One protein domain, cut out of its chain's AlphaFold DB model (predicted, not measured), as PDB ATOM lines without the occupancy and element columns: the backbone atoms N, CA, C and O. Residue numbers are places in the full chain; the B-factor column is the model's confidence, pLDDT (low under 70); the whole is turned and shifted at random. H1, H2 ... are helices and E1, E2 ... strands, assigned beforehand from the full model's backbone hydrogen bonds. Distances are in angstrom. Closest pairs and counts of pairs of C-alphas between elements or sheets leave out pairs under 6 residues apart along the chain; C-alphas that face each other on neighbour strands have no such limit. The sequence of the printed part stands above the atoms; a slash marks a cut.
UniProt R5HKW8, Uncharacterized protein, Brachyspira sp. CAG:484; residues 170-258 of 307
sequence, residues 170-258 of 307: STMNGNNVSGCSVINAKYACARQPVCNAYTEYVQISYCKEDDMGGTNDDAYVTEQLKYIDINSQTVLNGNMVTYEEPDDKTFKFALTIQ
ATOM      1  N   SER A 170     232.811 324.740 190.388       77.69
ATOM      2  CA  SER A 170     233.250 326.144 190.279       77.69
ATOM      3  C   SER A 170     232.333 327.153 190.993       77.69
ATOM      4  O   SER A 170     232.780 328.235 191.365       77.69
ATOM      5  N   THR A 171     231.072 326.782 191.229       75.94
ATOM      6  CA  THR A 171     230.035 327.620 191.851       75.94
ATOM      7  C   THR A 171     229.733 327.249 193.304       75.94
ATOM      8  O   THR A 171     228.832 327.836 193.904       75.94
ATOM      9  N   MET A 172     230.471 326.292 193.884       82.75
ATOM     10  CA  MET A 172     230.263 325.832 195.260       82.75
ATOM     11  C   MET A 172     230.305 327.000 196.250       82.75
ATOM     12  O   MET A 172     231.254 327.782 196.274       82.75
ATOM     13  N   ASN A 173     229.258 327.105 197.062       85.31
ATOM     14  CA  ASN A 173     229.107 328.086 198.130       85.31
ATOM     15  C   ASN A 173     228.152 327.529 199.201       85.31
ATOM     16  O   ASN A 173     227.515 326.492 198.989       85.31
ATOM     17  N   GLY A 174     228.003 328.230 200.327       82.44
ATOM     18  CA  GLY A 174     227.184 327.753 201.447       82.44
ATOM     19  C   GLY A 174     225.701 327.557 201.143       82.44
ATOM     20  O   GLY A 174     225.055 326.778 201.828       82.44
ATOM     21  N   ASN A 175     225.152 328.180 200.096       81.94
ATOM     22  CA  ASN A 175     223.750 327.975 199.713       81.94
ATOM     23  C   ASN A 175     223.508 326.594 199.091       81.94
ATOM     24  O   ASN A 175     222.369 326.137 199.028       81.94
ATOM     25  N   ASN A 176     224.563 325.938 198.600       81.81
ATOM     26  CA  ASN A 176     224.483 324.605 198.011       81.81
ATOM     27  C   ASN A 176     224.966 323.509 198.969       81.81
ATOM     28  O   ASN A 176     224.910 322.334 198.611       81.81
ATOM     29  N   VAL A 177     225.419 323.872 200.171       87.19
ATOM     30  CA  VAL A 177     225.898 322.937 201.192       87.19
ATOM     31  C   VAL A 177     224.815 322.753 202.251       87.19
ATOM     32  O   VAL A 177     224.449 323.696 202.942       87.19
ATOM     33  N   SER A 178     224.316 321.528 202.402       88.75
ATOM     34  CA  SER A 178     223.312 321.173 203.416       88.75
ATOM     35  C   SER A 178     223.904 320.555 204.676       88.75
ATOM     36  O   SER A 178     223.214 320.429 205.685       88.75
ATOM     37  N   GLY A 179     225.176 320.163 204.638       90.25
ATOM     38  CA  GLY A 179     225.845 319.585 205.790       90.25
ATOM     39  C   GLY A 179     227.353 319.685 205.682       90.25
ATOM     40  O   GLY A 179     227.913 319.674 204.587       90.25
ATOM     41  N   CYS A 180     228.004 319.744 206.836       93.31
ATOM     42  CA  CYS A 180     229.437 319.571 206.931       93.31
ATOM     43  C   CYS A 180     229.794 318.680 208.115       93.31
ATOM     44  O   CYS A 180     229.217 318.811 209.194       93.31
ATOM     45  N   SER A 181     230.746 317.777 207.914       91.88
ATOM     46  CA  SER A 181     231.219 316.872 208.953       91.88
ATOM     47  C   SER A 181     232.716 316.635 208.838       91.88
ATOM     48  O   SER A 181     233.265 316.486 207.747       91.88
ATOM     49  N   VAL A 182     233.389 316.574 209.982       89.25
ATOM     50  CA  VAL A 182     234.792 316.165 210.040       89.25
ATOM     51  C   VAL A 182     234.837 314.637 209.993       89.25
ATOM     52  O   VAL A 182     234.231 313.966 210.823       89.25
ATOM     53  N   ILE A 183     235.522 314.089 208.989       86.94
ATOM     54  CA  ILE A 183     235.711 312.646 208.790       86.94
ATOM     55  C   ILE A 183     236.813 312.128 209.712       86.94
ATOM     56  O   ILE A 183     236.677 311.064 210.311       86.94
ATOM     57  N   ASN A 184     237.930 312.850 209.782       81.06
ATOM     58  CA  ASN A 184     239.072 312.485 210.608       81.06
ATOM     59  C   ASN A 184     239.801 313.757 211.056       81.06
ATOM     60  O   ASN A 184     239.923 314.698 210.275       81.06
ATOM     61  N   ALA A 185     240.295 313.765 212.287       78.06
ATOM     62  CA  ALA A 185     241.264 314.727 212.786       78.06
ATOM     63  C   ALA A 185     242.441 313.936 213.371       78.06
ATOM     64  O   ALA A 185     242.235 313.001 214.145       78.06
ATOM     65  N   LYS A 186     243.668 314.290 212.982       74.12
ATOM     66  CA  LYS A 186     244.891 313.562 213.370       74.12
ATOM     67  C   LYS A 186     245.163 313.631 214.870       74.12
ATOM     68  O   LYS A 186     245.711 312.683 215.428       74.12
ATOM     69  N   TYR A 187     244.728 314.706 215.522       72.44
ATOM     70  CA  TYR A 187     244.904 314.929 216.954       72.44
ATOM     71  C   TYR A 187     243.549 314.966 217.663       72.44
ATOM     72  O   TYR A 187     242.610 315.621 217.207       72.44
ATOM     73  N   ALA A 188     243.454 314.251 218.785       63.00
ATOM     74  CA  ALA A 188     242.246 314.150 219.593       63.00
ATOM     75  C   ALA A 188     242.469 314.817 220.956       63.00
ATOM     76  O   ALA A 188     243.368 314.428 221.699       63.00
ATOM     77  N   CYS A 189     241.620 315.789 221.282       70.00
ATOM     78  CA  CYS A 189     241.533 316.425 222.593       70.00
ATOM     79  C   CYS A 189     240.122 316.223 223.181       70.00
ATOM     80  O   CYS A 189     239.268 315.580 222.566       70.00
ATOM     81  N   ALA A 190     239.842 316.752 224.378       69.38
ATOM     82  CA  ALA A 190     238.542 316.579 225.045       69.38
ATOM     83  C   ALA A 190     237.343 317.191 224.278       69.38
ATOM     84  O   ALA A 190     236.189 316.951 224.640       69.38
ATOM     85  N   ARG A 191     237.599 317.974 223.222       75.69
ATOM     86  CA  ARG A 191     236.589 318.579 222.348       75.69
ATOM     87  C   ARG A 191     236.546 317.867 220.999       75.69
ATOM     88  O   ARG A 191     237.575 317.641 220.371       75.69
ATOM     89  N   GLN A 192     235.337 317.548 220.545       79.88
ATOM     90  CA  GLN A 192     235.125 316.993 219.209       79.88
ATOM     91  C   GLN A 192     235.362 318.065 218.140       79.88
ATOM     92  O   GLN A 192     235.006 319.223 218.368       79.88
ATOM     93  N   PRO A 193     235.920 317.695 216.975       85.75
ATOM     94  CA  PRO A 193     236.094 318.633 215.884       85.75
ATOM     95  C   PRO A 193     234.736 319.052 215.315       85.75
ATOM     96  O   PRO A 193     233.798 318.253 215.229       85.75
ATOM     97  N   VAL A 194     234.636 320.314 214.909       89.12
ATOM     98  CA  VAL A 194     233.401 320.920 214.400       89.12
ATOM     99  C   VAL A 194     233.617 321.369 212.966       89.12
ATOM    100  O   VAL A 194     234.668 321.907 212.629       89.12
ATOM    101  N   CYS A 195     232.600 321.178 212.128       92.19
ATOM    102  CA  CYS A 195     232.535 321.832 210.835       92.19
ATOM    103  C   CYS A 195     231.222 322.593 210.668       92.19
ATOM    104  O   CYS A 195     230.149 322.001 210.777       92.19
ATOM    105  N   ASN A 196     231.321 323.873 210.318       93.25
ATOM    106  CA  ASN A 196     230.182 324.716 209.975       93.25
ATOM    107  C   ASN A 196     230.362 325.287 208.566       93.25
ATOM    108  O   ASN A 196     231.393 325.877 208.251       93.25
ATOM    109  N   ALA A 197     229.344 325.142 207.720       92.00
ATOM    110  CA  ALA A 197     229.317 325.756 206.399       92.00
ATOM    111  C   ALA A 197     228.601 327.112 206.468       92.00
ATOM    112  O   ALA A 197     227.448 327.194 206.888       92.00
ATOM    113  N   TYR A 198     229.283 328.169 206.037       92.44
ATOM    114  CA  TYR A 198     228.723 329.507 205.858       92.44
ATOM    115  C   TYR A 198     228.636 329.835 204.369       92.44
ATOM    116  O   TYR A 198     229.168 329.106 203.531       92.44
ATOM    117  N   THR A 199     227.977 330.942 204.020       88.75
ATOM    118  CA  THR A 199     227.773 331.349 202.620       88.75
ATOM    119  C   THR A 199     229.087 331.461 201.842       88.75
ATOM    120  O   THR A 199     229.163 330.963 200.722       88.75
ATOM    121  N   GLU A 200     230.130 332.050 202.435       90.25
ATOM    122  CA  GLU A 200     231.394 332.352 201.739       90.25
ATOM    123  C   GLU A 200     232.553 331.402 202.077       90.25
ATOM    124  O   GLU A 200     233.509 331.291 201.305       90.25
ATOM    125  N   TYR A 201     232.486 330.709 203.213       91.62
ATOM    126  CA  TYR A 201     233.563 329.853 203.704       91.62
ATOM    127  C   TYR A 201     233.028 328.682 204.529       91.62
ATOM    128  O   TYR A 201     231.886 328.678 204.988       91.62
ATOM    129  N   VAL A 202     233.892 327.701 204.753       92.44
ATOM    130  CA  VAL A 202     233.698 326.616 205.710       92.44
ATOM    131  C   VAL A 202     234.596 326.880 206.908       92.44
ATOM    132  O   VAL A 202     235.782 327.161 206.750       92.44
ATOM    133  N   GLN A 203     234.028 326.819 208.104       93.00
ATOM    134  CA  GLN A 203     234.765 326.901 209.355       93.00
ATOM    135  C   GLN A 203     235.036 325.488 209.861       93.00
ATOM    136  O   GLN A 203     234.090 324.745 210.132       93.00
ATOM    137  N   ILE A 204     236.309 325.139 210.011       91.06
ATOM    138  CA  ILE A 204     236.739 323.885 210.627       91.06
ATOM    139  C   ILE A 204     237.395 324.214 211.954       91.06
ATOM    140  O   ILE A 204     238.268 325.077 212.022       91.06
ATOM    141  N   SER A 205     236.997 323.504 212.998       87.94
ATOM    142  CA  SER A 205     237.642 323.592 214.297       87.94
ATOM    143  C   SER A 205     238.152 322.222 214.732       87.94
ATOM    144  O   SER A 205     237.419 321.234 214.656       87.94
ATOM    145  N   TYR A 206     239.414 322.154 215.152       84.50
ATOM    146  CA  TYR A 206     240.130 320.910 215.448       84.50
ATOM    147  C   TYR A 206     241.267 321.137 216.464       84.50
ATOM    148  O   TYR A 206     241.615 322.274 216.788       84.50
ATOM    149  N   CYS A 207     241.843 320.050 216.985       79.12
ATOM    150  CA  CYS A 207     242.942 320.096 217.954       79.12
ATOM    151  C   CYS A 207     244.309 320.073 217.240       79.12
ATOM    152  O   CYS A 207     244.479 319.342 216.261       79.12
ATOM    153  N   LYS A 208     245.296 320.830 217.731       72.88
ATOM    154  CA  LYS A 208     246.686 320.781 217.230       72.88
ATOM    155  C   LYS A 208     247.514 319.655 217.871       72.88
ATOM    156  O   LYS A 208     247.103 319.058 218.861       72.88
ATOM    157  N   GLU A 209     248.686 319.393 217.286       65.75
ATOM    158  CA  GLU A 209     249.648 318.349 217.685       65.75
ATOM    159  C   GLU A 209     250.089 318.426 219.150       65.75
ATOM    160  O   GLU A 209     250.270 317.394 219.795       65.75
ATOM    161  N   ASP A 210     250.188 319.638 219.693       60.25
ATOM    162  CA  ASP A 210     250.795 319.893 221.002       60.25
ATOM    163  C   ASP A 210     249.953 319.418 222.206       60.25
ATOM    164  O   ASP A 210     250.396 319.569 223.344       60.25
ATOM    165  N   ASP A 211     248.758 318.843 221.996       57.16
ATOM    166  CA  ASP A 211     247.817 318.519 223.082       57.16
ATOM    167  C   ASP A 211     247.211 317.105 222.999       57.16
ATOM    168  O   ASP A 211     246.004 316.896 223.160       57.16
ATOM    169  N   MET A 212     248.058 316.094 222.761       52.62
ATOM    170  CA  MET A 212     247.682 314.674 222.848       52.62
ATOM    171  C   MET A 212     247.345 314.265 224.300       52.62
ATOM    172  O   MET A 212     248.131 313.603 224.976       52.62
ATOM    173  N   GLY A 213     246.155 314.645 224.780       53.31
ATOM    174  CA  GLY A 213     245.590 314.208 226.063       53.31
ATOM    175  C   GLY A 213     245.483 315.270 227.164       53.31
ATOM    176  O   GLY A 213     245.183 314.903 228.303       53.31
ATOM    177  N   GLY A 214     245.705 316.554 226.869       55.44
ATOM    178  CA  GLY A 214     245.502 317.635 227.834       55.44
ATOM    179  C   GLY A 214     244.068 318.176 227.868       55.44
ATOM    180  O   GLY A 214     243.268 318.006 226.948       55.44
ATOM    181  N   THR A 215     243.724 318.822 228.983       55.31
ATOM    182  CA  THR A 215     242.457 319.546 229.194       55.31
ATOM    183  C   THR A 215     242.574 321.021 228.796       55.31
ATOM    184  O   THR A 215     241.868 321.857 229.362       55.31
ATOM    185  N   ASN A 216     243.525 321.377 227.925       59.88
ATOM    186  CA  ASN A 216     243.871 322.768 227.681       59.88
ATOM    187  C   ASN A 216     242.973 323.350 226.580       59.88
ATOM    188  O   ASN A 216     243.102 323.036 225.399       59.88
ATOM    189  N   ASP A 217     242.033 324.210 226.972       57.03
ATOM    190  CA  ASP A 217     241.056 324.808 226.054       57.03
ATOM    191  C   ASP A 217     241.705 325.684 224.955       57.03
ATOM    192  O   ASP A 217     241.086 325.911 223.913       57.03
ATOM    193  N   ASP A 218     242.959 326.110 225.150       61.62
ATOM    194  CA  ASP A 218     243.738 326.945 224.223       61.62
ATOM    195  C   ASP A 218     244.336 326.169 223.027       61.62
ATOM    196  O   ASP A 218     244.840 326.780 222.081       61.62
ATOM    197  N   ALA A 219     244.269 324.832 223.024       63.12
ATOM    198  CA  ALA A 219     244.765 323.988 221.927       63.12
ATOM    199  C   ALA A 219     243.757 323.799 220.774       63.12
ATOM    200  O   ALA A 219     244.065 323.152 219.764       63.12
ATOM    201  N   TYR A 220     242.546 324.350 220.916       78.19
ATOM    202  CA  TYR A 220     241.477 324.254 219.929       78.19
ATOM    203  C   TYR A 220     241.585 325.379 218.901       78.19
ATOM    204  O   TYR A 220     241.371 326.554 219.209       78.19
ATOM    205  N   VAL A 221     241.905 325.025 217.661       81.19
ATOM    206  CA  VAL A 221     242.105 325.991 216.579       81.19
ATOM    207  C   VAL A 221     240.931 325.973 215.630       81.19
ATOM    208  O   VAL A 221     240.268 324.958 215.446       81.19
ATOM    209  N   THR A 222     240.636 327.145 215.083       87.62
ATOM    210  CA  THR A 222     239.544 327.361 214.147       87.62
ATOM    211  C   THR A 222     240.082 328.036 212.904       87.62
ATOM    212  O   THR A 222     240.686 329.105 212.987       87.62
ATOM    213  N   GLU A 223     239.820 327.423 211.762       88.88
ATOM    214  CA  GLU A 223     240.256 327.887 210.456       88.88
ATOM    215  C   GLU A 223     239.060 328.130 209.546       88.88
ATOM    216  O   GLU A 223     238.007 327.500 209.676       88.88
ATOM    217  N   GLN A 224     239.222 329.078 208.626       92.56
ATOM    218  CA  GLN A 224     238.225 329.411 207.619       92.56
ATOM    219  C   GLN A 224     238.794 329.110 206.239       92.56
ATOM    220  O   GLN A 224     239.761 329.734 205.807       92.56
ATOM    221  N   LEU A 225     238.164 328.171 205.543       90.00
ATOM    222  CA  LEU A 225     238.533 327.757 204.197       90.00
ATOM    223  C   LEU A 225     237.514 328.308 203.206       90.00
ATOM    224  O   LEU A 225     236.310 328.078 203.348       90.00
ATOM    225  N   LYS A 226     237.974 329.023 202.177       90.69
ATOM    226  CA  LYS A 226     237.079 329.484 201.111       90.69
ATOM    227  C   LYS A 226     236.713 328.314 200.206       90.69
ATOM    228  O   LYS A 226     237.535 327.441 199.930       90.69
ATOM    229  N   TYR A 227     235.500 328.335 199.658       87.44
ATOM    230  CA  TYR A 227     235.051 327.285 198.738       87.44
ATOM    231  C   TYR A 227     235.940 327.142 197.501       87.44
ATOM    232  O   TYR A 227     236.140 326.029 197.030       87.44
ATOM    233  N   ILE A 228     236.525 328.235 197.002       83.81
ATOM    234  CA  ILE A 228     237.442 328.181 195.856       83.81
ATOM    235  C   ILE A 228     238.688 327.327 196.139       83.81
ATOM    236  O   ILE A 228     239.109 326.558 195.274       83.81
ATOM    237  N   ASP A 229     239.213 327.389 197.363       83.88
ATOM    238  CA  ASP A 229     240.388 326.624 197.776       83.88
ATOM    239  C   ASP A 229     240.012 325.143 197.930       83.88
ATOM    240  O   ASP A 229     240.668 324.262 197.369       83.88
ATOM    241  N   ILE A 230     238.860 324.878 198.557       83.00
ATOM    242  CA  ILE A 230     238.262 323.541 198.700       83.00
ATOM    243  C   ILE A 230     238.025 322.897 197.320       83.00
ATOM    244  O   ILE A 230     238.352 321.730 197.086       83.00
ATOM    245  N   ASN A 231     237.509 323.657 196.355       77.50
ATOM    246  CA  ASN A 231     237.235 323.174 195.003       77.50
ATOM    247  C   ASN A 231     238.484 322.663 194.285       77.50
ATOM    248  O   ASN A 231     238.398 321.709 193.509       77.50
ATOM    249  N   SER A 232     239.644 323.259 194.536       72.69
ATOM    250  CA  SER A 232     240.883 322.867 193.861       72.69
ATOM    251  C   SER A 232     241.448 321.520 194.342       72.69
ATOM    252  O   SER A 232     242.209 320.892 193.611       72.69
ATOM    253  N   GLN A 233     241.028 321.032 195.518       69.06
ATOM    254  CA  GLN A 233     241.661 319.897 196.217       69.06
ATOM    255  C   GLN A 233     240.708 318.746 196.582       69.06
ATOM    256  O   GLN A 233     241.061 317.843 197.333       69.06
ATOM    257  N   THR A 234     239.481 318.753 196.063       72.69
ATOM    258  CA  THR A 234     238.430 317.809 196.484       72.69
ATOM    259  C   THR A 234     238.124 316.707 195.478       72.69
ATOM    260  O   THR A 234     238.169 316.923 194.263       72.69
ATOM    261  N   VAL A 235     237.686 315.557 196.001       70.50
ATOM    262  CA  VAL A 235     237.079 314.453 195.239       70.50
ATOM    263  C   VAL A 235     235.558 314.488 195.417       70.50
ATOM    264  O   VAL A 235     235.065 314.631 196.537       70.50
ATOM    265  N   LEU A 236     234.826 314.356 194.308       74.50
ATOM    266  CA  LEU A 236     233.365 314.248 194.273       74.50
ATOM    267  C   LEU A 236     232.956 312.772 194.283       74.50
ATOM    268  O   LEU A 236     233.417 311.998 193.444       74.50
ATOM    269  N   ASN A 237     232.081 312.391 195.211       78.38
ATOM    270  CA  ASN A 237     231.454 311.069 195.241       78.38
ATOM    271  C   ASN A 237     229.959 311.221 195.543       78.38
ATOM    272  O   ASN A 237     229.556 311.401 196.696       78.38
ATOM    273  N   GLY A 238     229.141 311.209 194.487       80.25
ATOM    274  CA  GLY A 238     227.730 311.579 194.580       80.25
ATOM    275  C   GLY A 238     227.578 312.991 195.149       80.25
ATOM    276  O   GLY A 238     228.202 313.929 194.663       80.25
ATOM    277  N   ASN A 239     226.793 313.126 196.219       83.19
ATOM    278  CA  ASN A 239     226.519 314.409 196.872       83.19
ATOM    279  C   ASN A 239     227.585 314.815 197.899       83.19
ATOM    280  O   ASN A 239     227.419 315.831 198.568       83.19
ATOM    281  N   MET A 240     228.656 314.037 198.066       84.75
ATOM    282  CA  MET A 240     229.716 314.358 199.018       84.75
ATOM    283  C   MET A 240     230.952 314.917 198.321       84.75
ATOM    284  O   MET A 240     231.466 314.348 197.355       84.75
ATOM    285  N   VAL A 241     231.461 316.010 198.878       85.31
ATOM    286  CA  VAL A 241     232.723 316.645 198.503       85.31
ATOM    287  C   VAL A 241     233.682 316.446 199.660       85.31
ATOM    288  O   VAL A 241     233.427 316.929 200.759       85.31
ATOM    289  N   THR A 242     234.775 315.725 199.430       86.38
ATOM    290  CA  THR A 242     235.766 315.443 200.479       86.38
ATOM    291  C   THR A 242     237.015 316.284 200.283       86.38
ATOM    292  O   THR A 242     237.601 316.237 199.200       86.38
ATOM    293  N   TYR A 243     237.422 317.003 201.330       86.75
ATOM    294  CA  TYR A 243     238.646 317.804 201.383       86.75
ATOM    295  C   TYR A 243     239.671 317.156 202.318       86.75
ATOM    296  O   TYR A 243     239.324 316.714 203.417       86.75
ATOM    297  N   GLU A 244     240.926 317.114 201.876       84.00
ATOM    298  CA  GLU A 244     242.081 316.662 202.653       84.00
ATOM    299  C   GLU A 244     243.190 317.707 202.517       84.00
ATOM    300  O   GLU A 244     243.518 318.121 201.406       84.00
ATOM    301  N   GLU A 245     243.722 318.157 203.650       80.06
ATOM    302  CA  GLU A 245     244.760 319.185 203.698       80.06
ATOM    303  C   GLU A 245     246.075 318.693 203.035       80.06
ATOM    304  O   GLU A 245     246.497 317.564 203.318       80.06
ATOM    305  N   PRO A 246     246.743 319.502 202.181       69.44
ATOM    306  CA  PRO A 246     247.910 319.075 201.393       69.44
ATOM    307  C   PRO A 246     249.162 318.698 202.194       69.44
ATOM    308  O   PRO A 246     249.881 317.786 201.789       69.44
ATOM    309  N   ASP A 247     249.418 319.374 203.316       65.44
ATOM    310  CA  ASP A 247     250.720 319.363 204.005       65.44
ATOM    311  C   ASP A 247     250.763 318.427 205.237       65.44
ATOM    312  O   ASP A 247     251.424 318.708 206.230       65.44
ATOM    313  N   ASP A 248     250.110 317.262 205.134       58.34
ATOM    314  CA  ASP A 248     250.137 316.134 206.093       58.34
ATOM    315  C   ASP A 248     249.089 316.117 207.239       58.34
ATOM    316  O   ASP A 248     249.374 315.863 208.417       58.34
ATOM    317  N   LYS A 249     247.819 316.183 206.807       62.28
ATOM    318  CA  LYS A 249     246.636 315.499 207.379       62.28
ATOM    319  C   LYS A 249     246.145 315.940 208.756       62.28
ATOM    320  O   LYS A 249     245.693 315.087 209.518       62.28
ATOM    321  N   THR A 250     246.138 317.225 209.085       70.50
ATOM    322  CA  THR A 250     245.609 317.667 210.386       70.50
ATOM    323  C   THR A 250     244.117 317.359 210.535       70.50
ATOM    324  O   THR A 250     243.670 316.875 211.580       70.50
ATOM    325  N   PHE A 251     243.354 317.532 209.453       78.06
ATOM    326  CA  PHE A 251     241.951 317.144 209.381       78.06
ATOM    327  C   PHE A 251     241.521 316.752 207.960       78.06
ATOM    328  O   PHE A 251     242.128 317.105 206.949       78.06
ATOM    329  N   LYS A 252     240.418 316.012 207.899       87.38
ATOM    330  CA  LYS A 252     239.683 315.641 206.694       87.38
ATOM    331  C   LYS A 252     238.212 315.886 206.958       87.38
ATOM    332  O   LYS A 252     237.696 315.416 207.973       87.38
ATOM    333  N   PHE A 253     237.521 316.566 206.055       89.38
ATOM    334  CA  PHE A 253     236.089 316.828 206.201       89.38
ATOM    335  C   PHE A 253     235.329 316.559 204.906       89.38
ATOM    336  O   PHE A 253     235.903 316.515 203.814       89.38
ATOM    337  N   ALA A 254     234.026 316.348 205.051       90.44
ATOM    338  CA  ALA A 254     233.083 316.211 203.960       90.44
ATOM    339  C   ALA A 254     232.037 317.321 204.013       90.44
ATOM    340  O   ALA A 254     231.490 317.634 205.070       90.44
ATOM    341  N   LEU A 255     231.724 317.863 202.842       90.88
ATOM    342  CA  LEU A 255     230.548 318.690 202.607       90.88
ATOM    343  C   LEU A 255     229.491 317.839 201.917       90.88
ATOM    344  O   LEU A 255     229.794 317.100 200.978       90.88
ATOM    345  N   THR A 256     228.249 317.966 202.368       89.94
ATOM    346  CA  THR A 256     227.083 317.400 201.689       89.94
ATOM    347  C   THR A 256     226.454 318.484 200.831       89.94
ATOM    348  O   THR A 256     226.065 319.535 201.340       89.94
ATOM    349  N   ILE A 257     226.371 318.232 199.530       86.12
ATOM    350  CA  ILE A 257     225.789 319.137 198.545       86.12
ATOM    351  C   ILE A 257     224.307 318.815 198.371       86.12
ATOM    352  O   ILE A 257     223.919 317.665 198.154       86.12
ATOM    353  N   GLN A 258     223.472 319.847 198.434       84.56
ATOM    354  CA  GLN A 258     222.047 319.758 198.135       84.56
ATOM    355  C   GLN A 258     221.796 320.196 196.695       84.56
ATOM    356  O   GLN A 258     221.415 321.333 196.422       84.56
TER     357      GLN A 258
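This is residues 170 to 258 of the 307 residues of an uncharacterized protein of Brachyspira sp. CAG:484 (UniProt R5HKW8). Two small antiparallel sheets lie partly face to face as a sandwich with crossed strands, coming closest where E1 runs beside E2 and standing apart at E4 and E5. The short helix H1 bridges E4 and E5 at one end, and the long link of residues 208 to 219 lies at the opposite end. The printed part has 89 residues with seven named strands and one named helix, in the order E1, E2, E3, E4, H1, E5, E6, E7. One sheet runs E1, E7, E6, E5 and the other E2, E3, E4, both antiparallel, and the class is mostly strand. The whole is compact, with a radius of gyration of the C-alphas of 13.2 A, but elongated, spanning 40 by 22 by 18 A.

E1, residues 177 to 185, begins at C-alpha 177 (225.898, 322.937, 201.192) and is 20.9 A long. E2 is residues 194 to 197, E3 residues 201 to 207, 19.7 A, and E4 residues 220 to 226, 20.0 A. H1, residues 227 to 233, begins at C-alpha 227 (235.051, 327.285, 198.738) and is 10.2 A long. E5 is residues 234 to 237 and E6 residues 240 to 244, 13.1 A. E7, residues 251 to 257, is 19.6 A long and ends at C-alpha 257 (225.789, 319.137, 198.545).

The sheet E1, E7, E6, E5 is strongly twisted, with edge strands E1 and E5. E1 and E7 are antiparallel at 161 degrees, with N 183 and O 252 at 2.7 A. E7 and E6 form a hairpin, with N 255 and O 241 at 2.8 A. E5 and E6 form another, with N 237 and O 240 at 3.0 A. E5, E6, E7 is a meander, each strand the antiparallel neighbour of the one before, and so is E2, E3, E4. In the latter, N 203 and O 196 are 2.8 A apart, and N 223 and O 204 are 2.8 A apart. The two sheets make a sandwich, two sheets face to face, their best planes 36 degrees apart and their strands at 43 degrees. The closest C-alphas of E1 and E2 are those of Ser 181 and Cys 195, 5.5 A. E4 is apart from E5, E6 and E7. H1 only grazes both sheets; its closest C-alphas to E6 are those of Gln 233 and Tyr 243, 6.3 A. In H1, 2 of 3 O i to N i+4 pairs are within hydrogen-bond range.

The two C-alphas farthest apart are those of Ser 170 and Thr 215, 40.5 A. The printed part has no cut. The link E3 to E4 is long, with 12 residues. The mean pLDDT of the printed part is 79.5; it is under 70 at residues 188, 190, 209 to 219, 233 and 246 to 249.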